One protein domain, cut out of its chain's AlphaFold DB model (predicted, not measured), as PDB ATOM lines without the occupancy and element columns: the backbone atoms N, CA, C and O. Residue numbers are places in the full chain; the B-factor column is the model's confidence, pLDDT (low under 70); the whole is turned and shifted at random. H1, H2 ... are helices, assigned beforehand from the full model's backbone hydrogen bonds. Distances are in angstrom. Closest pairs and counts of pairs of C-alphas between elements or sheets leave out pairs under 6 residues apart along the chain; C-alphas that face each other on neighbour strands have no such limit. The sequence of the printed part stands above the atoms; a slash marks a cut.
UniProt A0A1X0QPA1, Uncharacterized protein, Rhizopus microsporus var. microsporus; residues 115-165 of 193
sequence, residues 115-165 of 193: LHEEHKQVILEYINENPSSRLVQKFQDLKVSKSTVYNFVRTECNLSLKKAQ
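This is residues 115 to 165 of the 193 residues of an uncharacterized protein of Rhizopus microsporus var. microsporus (UniProt A0A1X0QPA1). Three helices make a small triangle: the longest, H1, stands crosswise to H3, and the short H2 sits near both. After H3 the printed part ends in a tail without a named helix, reaching Gln 165. The 51 printed residues hold H1, H2 and H3 in that order and no named strand, class all helix. The whole is compact, with a radius of gyration of the C-alphas of 10.4 A, yet elongated, spanning 30 by 19 by 18 A.

H1, residues 117 to 129, is close to but not clearly touching H2, residues 135 to 138; their closest C-alphas, of Ile 123 and Leu 135, are 7.7 A apart. H2 is close to but not clearly touching H3, residues 146 to 155, closest at the C-alphas of Val 136 and Lys 146, 6.6 A. H1 and H3 are about perpendicular at 90 degrees and close but not clearly touching, closest at the C-alphas of Lys 120 and Val 153, 7.7 A. In H1 and H3 every O i to N i+4 pair is within hydrogen-bond range; H2 is too short for one.

H1 begins at C-alpha 117 (125.042, 173.492, 178.349) and measures 19.0 A, H2 5.7 A. H3 measures 14.3 A, ending at C-alpha 155 (117.249, 176.147, 186.933).

The farthest C-alphas, of His 116 and Gln 165, are 31.2 A apart. The printed part has no cut, the link H1 to H2 is tight, H2 to H3 short, and no printed residue is under 70 in pLDDT.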
ATOM      1  N   LEU A 115     128.464 179.729 182.887       89.19
ATOM      2  CA  LEU A 115     128.086 178.319 182.797       89.19
ATOM      3  C   LEU A 115     127.169 178.110 181.586       89.19
ATOM      4  O   LEU A 115     126.245 178.896 181.355       89.19
ATOM      5  N   HIS A 116     127.442 177.040 180.845       89.69
ATOM      6  CA  HIS A 116     126.823 176.688 179.563       89.69
ATOM      7  C   HIS A 116     126.308 175.244 179.567       89.69
ATOM      8  O   HIS A 116     126.581 174.497 180.506       89.69
ATOM      9  N   GLU A 117     125.619 174.839 178.498       89.56
ATOM     10  CA  GLU A 117     125.042 173.492 178.349       89.56
ATOM     11  C   GLU A 117     126.090 172.372 178.490       89.56
ATOM     12  O   GLU A 117     125.818 171.343 179.099       89.56
ATOM     13  N   GLU A 118     127.330 172.596 178.050       87.81
ATOM     14  CA  GLU A 118     128.440 171.647 178.249       87.81
ATOM     15  C   GLU A 118     128.679 171.336 179.736       87.81
ATOM     16  O   GLU A 118     128.855 170.187 180.134       87.81
ATOM     17  N   HIS A 119     128.599 172.360 180.591       89.06
ATOM     18  CA  HIS A 119     128.784 172.207 182.032       89.06
ATOM     19  C   HIS A 119     127.628 171.437 182.670       89.06
ATOM     20  O   HIS A 119     127.824 170.758 183.674       89.06
ATOM     21  N   LYS A 120     126.422 171.528 182.102       90.75
ATOM     22  CA  LYS A 120     125.256 170.779 182.579       90.75
ATOM     23  C   LYS A 120     125.454 169.282 182.382       90.75
ATOM     24  O   LYS A 120     125.197 168.532 183.319       90.75
ATOM     25  N   GLN A 121     125.970 168.856 181.230       89.88
ATOM     26  CA  GLN A 121     126.231 167.437 180.989       89.88
ATOM     27  C   GLN A 121     127.252 166.880 181.990       89.88
ATOM     28  O   GLN A 121     126.994 165.863 182.631       89.88
ATOM     29  N   VAL A 122     128.346 167.616 182.215       87.81
ATOM     30  CA  VAL A 122     129.380 167.257 183.201       87.81
ATOM     31  C   VAL A 122     128.815 167.188 184.626       87.81
ATOM     32  O   VAL A 122     129.218 166.334 185.417       87.81
ATOM     33  N   ILE A 123     127.873 168.072 184.978       87.94
ATOM     34  CA  ILE A 123     127.192 168.041 186.282       87.94
ATOM     35  C   ILE A 123     126.324 166.791 186.418       87.94
ATOM     36  O   ILE A 123     126.366 166.150 187.467       87.94
ATOM     37  N   LEU A 124     125.537 166.454 185.394       88.56
ATOM     38  CA  LEU A 124     124.623 165.311 185.437       88.56
ATOM     39  C   LEU A 124     125.381 163.989 185.568       88.56
ATOM     40  O   LEU A 124     125.048 163.181 186.434       88.56
ATOM     41  N   GLU A 125     126.430 163.801 184.771       89.75
ATOM     42  CA  GLU A 125     127.295 162.621 184.846       89.75
ATOM     43  C   GLU A 125     127.949 162.501 186.228       89.75
ATOM     44  O   GLU A 125     127.858 161.465 186.885       89.75
ATOM     45  N   TYR A 126     128.493 163.604 186.746       87.00
ATOM     46  CA  TYR A 126     129.143 163.600 188.051       87.00
ATOM     47  C   TYR A 126     128.201 163.288 189.221       87.00
ATOM     48  O   TYR A 126     128.602 162.604 190.162       87.00
ATOM     49  N   ILE A 127     126.967 163.800 189.198       87.00
ATOM     50  CA  ILE A 127     125.987 163.535 190.259       87.00
ATOM     51  C   ILE A 127     125.538 162.075 190.228       87.00
ATOM     52  O   ILE A 127     125.350 161.494 191.295       87.00
ATOM     53  N   ASN A 128     125.403 161.478 189.042       85.62
ATOM     54  CA  ASN A 128     125.066 160.062 188.913       85.62
ATOM     55  C   ASN A 128     126.164 159.164 189.494       85.62
ATOM     56  O   ASN A 128     125.859 158.231 190.231       85.62
ATOM     57  N   GLU A 129     127.433 159.469 189.217       87.12
ATOM     58  CA  GLU A 129     128.561 158.715 189.776       87.12
ATOM     59  C   GLU A 129     128.742 158.955 191.280       87.12
ATOM     60  O   GLU A 129     129.140 158.058 192.020       87.12
ATOM     61  N   ASN A 130     128.492 160.182 191.747       81.38
ATOM     62  CA  ASN A 130     128.834 160.610 193.098       81.38
ATOM     63  C   ASN A 130     127.746 161.519 193.707       81.38
ATOM     64  O   ASN A 130     127.986 162.718 193.913       81.38
ATOM     65  N   PRO A 131     126.571 160.982 194.088       73.25
ATOM     66  CA  PRO A 131     125.416 161.785 194.512       73.25
ATOM     67  C   PRO A 131     125.639 162.573 195.814       73.25
ATOM     68  O   PRO A 131     124.931 163.538 196.088       73.25
ATOM     69  N   SER A 132     126.640 162.192 196.616       70.25
ATOM     70  CA  SER A 132     126.987 162.848 197.889       70.25
ATOM     71  C   SER A 132     128.185 163.804 197.795       70.25
ATOM     72  O   SER A 132     128.651 164.327 198.809       70.25
ATOM     73  N   SER A 133     128.726 164.025 196.596       73.25
ATOM     74  CA  SER A 133     129.966 164.778 196.412       73.25
ATOM     75  C   SER A 133     129.772 166.298 196.331       73.25
ATOM     76  O   SER A 133     128.697 166.832 196.045       73.25
ATOM     77  N   ARG A 134     130.847 167.043 196.619       78.50
ATOM     78  CA  ARG A 134     130.830 168.510 196.680       78.50
ATOM     79  C   ARG A 134     131.010 169.118 195.287       78.50
ATOM     80  O   ARG A 134     132.112 169.518 194.930       78.50
ATOM     81  N   LEU A 135     129.905 169.308 194.565       78.06
ATOM     82  CA  LEU A 135     129.848 169.949 193.235       78.06
ATOM     83  C   LEU A 135     130.721 171.201 193.083       78.06
ATOM     84  O   LEU A 135     131.407 171.360 192.083       78.06
ATOM     85  N   VAL A 136     130.751 172.073 194.094       78.56
ATOM     86  CA  VAL A 136     131.529 173.325 194.069       78.56
ATOM     87  C   VAL A 136     133.027 173.090 193.819       78.56
ATOM     88  O   VAL A 136     133.678 173.958 193.250       78.56
ATOM     89  N   GLN A 137     133.584 171.940 194.218       81.94
ATOM     90  CA  GLN A 137     135.000 171.631 194.002       81.94
ATOM     91  C   GLN A 137     135.340 171.464 192.517       81.94
ATOM     92  O   GLN A 137     136.380 171.953 192.092       81.94
ATOM     93  N   LYS A 138     134.435 170.893 191.709       80.94
ATOM     94  CA  LYS A 138     134.629 170.758 190.255       80.94
ATOM     95  C   LYS A 138     134.638 172.092 189.503       80.94
ATOM     96  O   LYS A 138     135.096 172.150 188.372       80.94
ATOM     97  N   PHE A 139     134.139 173.160 190.126       81.00
ATOM     98  CA  PHE A 139     134.014 174.485 189.516       81.00
ATOM     99  C   PHE A 139     135.002 175.517 190.078       81.00
ATOM    100  O   PHE A 139     134.842 176.712 189.824       81.00
ATOM    101  N   GLN A 140     136.012 175.090 190.846       81.38
ATOM    102  CA  GLN A 140     136.988 176.012 191.442       81.38
ATOM    103  C   GLN A 140     137.783 176.780 190.380       81.38
ATOM    104  O   GLN A 140     137.988 177.987 190.532       81.38
ATOM    105  N   ASP A 141     138.119 176.125 189.270       83.75
ATOM    106  CA  ASP A 141     138.901 176.724 188.181       83.75
ATOM    107  C   ASP A 141     138.119 177.804 187.415       83.75
ATOM    108  O   ASP A 141     138.691 178.775 186.920       83.75
ATOM    109  N   LEU A 142     136.786 177.700 187.390       82.75
ATOM    110  CA  LEU A 142     135.886 178.609 186.671       82.75
ATOM    111  C   LEU A 142     135.624 179.934 187.415       82.75
ATOM    112  O   LEU A 142     134.868 180.772 186.920       82.75
ATOM    113  N   LYS A 143     136.229 180.151 188.597       86.25
ATOM    114  CA  LYS A 143     136.028 181.343 189.456       86.25
ATOM    115  C   LYS A 143     134.546 181.728 189.628       86.25
ATOM    116  O   LYS A 143     134.200 182.906 189.735       86.25
ATOM    117  N   VAL A 144     133.651 180.740 189.652       87.19
ATOM    118  CA  VAL A 144     132.207 180.957 189.815       87.19
ATOM    119  C   VAL A 144     131.822 180.969 191.287       87.19
ATOM    120  O   VAL A 144     132.344 180.216 192.109       87.19
ATOM    121  N   SER A 145     130.873 181.835 191.640       89.31
ATOM    122  CA  SER A 145     130.360 181.880 193.006       89.31
ATOM    123  C   SER A 145     129.510 180.641 193.321       89.31
ATOM    124  O   SER A 145     128.868 180.062 192.440       89.31
ATOM    125  N   LYS A 146     129.436 180.265 194.605       88.56
ATOM    126  CA  LYS A 146     128.594 179.143 195.063       88.56
ATOM    127  C   LYS A 146     127.120 179.327 194.685       88.56
ATOM    128  O   LYS A 146     126.467 178.355 194.317       88.56
ATOM    129  N   SER A 147     126.598 180.554 194.756       90.19
ATOM    130  CA  SER A 147     125.208 180.854 194.392       90.19
ATOM    131  C   SER A 147     124.969 180.744 192.886       90.19
ATOM    132  O   SER A 147     123.912 180.272 192.482       90.19
ATOM    133  N   THR A 148     125.952 181.105 192.054       90.81
ATOM    134  CA  THR A 148     125.891 180.898 190.597       90.81
ATOM    135  C   THR A 148     125.764 179.415 190.260       90.81
ATOM    136  O   THR A 148     124.876 179.049 189.496       90.81
ATOM    137  N   VAL A 149     126.599 178.564 190.869       89.69
ATOM    138  CA  VAL A 149     126.532 177.105 190.680       89.69
ATOM    139  C   VAL A 149     125.199 176.554 191.190       89.69
ATOM    140  O   VAL A 149     124.536 175.809 190.476       89.69
ATOM    141  N   TYR A 150     124.763 176.960 192.386       89.50
ATOM    142  CA  TYR A 150     123.483 176.527 192.953       89.50
ATOM    143  C   TYR A 150     122.294 176.869 192.046       89.50
ATOM    144  O   TYR A 150     121.475 176.001 191.748       89.50
ATOM    145  N   ASN A 151     122.208 178.118 191.579       91.25
ATOM    146  CA  ASN A 151     121.128 178.548 190.696       91.25
ATOM    147  C   ASN A 151     121.170 177.790 189.370       91.25
ATOM    148  O   ASN A 151     120.127 177.332 188.926       91.25
ATOM    149  N   PHE A 152     122.355 177.587 188.793       91.88
ATOM    150  CA  PHE A 152     122.517 176.820 187.558       91.88
ATOM    151  C   PHE A 152     122.036 175.368 187.705       91.88
ATOM    152  O   PHE A 152     121.256 174.886 186.888       91.88
ATOM    153  N   VAL A 153     122.426 174.684 188.784       90.50
ATOM    154  CA  VAL A 153     121.960 173.320 189.089       90.50
ATOM    155  C   VAL A 153     120.436 173.285 189.248       90.50
ATOM    156  O   VAL A 153     119.770 172.387 188.736       90.50
ATOM    157  N   ARG A 154     119.866 174.294 189.912       91.44
ATOM    158  CA  ARG A 154     118.424 174.379 190.147       91.44
ATOM    159  C   ARG A 154     117.618 174.674 188.882       91.44
ATOM    160  O   ARG A 154     116.575 174.058 188.698       91.44
ATOM    161  N   THR A 155     118.046 175.631 188.060       90.94
ATOM    162  CA  THR A 155     117.249 176.147 186.933       90.94
ATOM    163  C   THR A 155     117.585 175.496 185.603       90.94
ATOM    164  O   THR A 155     116.691 175.301 184.794       90.94
ATOM    165  N   GLU A 156     118.856 175.175 185.360       91.88
ATOM    166  CA  GLU A 156     119.309 174.641 184.068       91.88
ATOM    167  C   GLU A 156     119.412 173.111 184.100       91.88
ATOM    168  O   GLU A 156     119.107 172.451 183.108       91.88
ATOM    169  N   CYS A 157     119.798 172.526 185.243       89.94
ATOM    170  CA  CYS A 157     119.840 171.066 185.419       89.94
ATOM    171  C   CYS A 157     118.526 170.492 185.985       89.94
ATOM    172  O   CYS A 157     118.377 169.277 186.030       89.94
ATOM    173  N   ASN A 158     117.581 171.340 186.415       91.50
ATOM    174  CA  ASN A 158     116.324 170.945 187.070       91.50
ATOM    175  C   ASN A 158     116.518 170.040 188.302       91.50
ATOM    176  O   ASN A 158     115.679 169.193 188.608       91.50
ATOM    177  N   LEU A 159     117.623 170.220 189.032       88.56
ATOM    178  CA  LEU A 159     117.949 169.413 190.204       88.56
ATOM    179  C   LEU A 159     117.654 170.156 191.504       88.56
ATOM    180  O   LEU A 159     117.905 171.353 191.653       88.56
ATOM    181  N   SER A 160     117.169 169.414 192.496       85.88
ATOM    182  CA  SER A 160     117.004 169.912 193.858       85.88
ATOM    183  C   SER A 160     118.109 169.356 194.748       85.88
ATOM    184  O   SER A 160     118.250 168.145 194.891       85.88
ATOM    185  N   LEU A 161     118.878 170.243 195.378       82.00
ATOM    186  CA  LEU A 161     119.869 169.858 196.377       82.00
ATOM    187  C   LEU A 161     119.185 169.770 197.743       82.00
ATOM    188  O   LEU A 161     118.865 170.791 198.354       82.00
ATOM    189  N   LYS A 162     118.942 168.541 198.206       84.12
ATOM    190  CA  LYS A 162     118.370 168.261 199.528       84.12
ATOM    191  C   LYS A 162     119.464 167.895 200.523       84.12
ATOM    192  O   LYS A 162     120.509 167.363 200.163       84.12
ATOM    193  N   LYS A 163     119.203 168.166 201.801       83.38
ATOM    194  CA  LYS A 163     120.057 167.679 202.884       83.38
ATOM    195  C   LYS A 163     119.878 166.165 203.005       83.38
ATOM    196  O   LYS A 163     118.746 165.702 203.127       83.38
ATOM    197  N   ALA A 164     120.982 165.422 202.992       82.19
ATOM    198  CA  ALA A 164     120.957 163.990 203.252       82.19
ATOM    199  C   ALA A 164     120.446 163.722 204.676       82.19
ATOM    200  O   ALA A 164     120.872 164.375 205.635       82.19
ATOM    201  N   GLN A 165     119.520 162.775 204.800       83.75
ATOM    202  CA  GLN A 165     119.092 162.231 206.082       83.75
ATOM    203  C   GLN A 165     119.877 160.946 206.321       83.75
ATOM    204  O   GLN A 165     119.789 160.011 205.529       83.75
TER     205      GLN A 165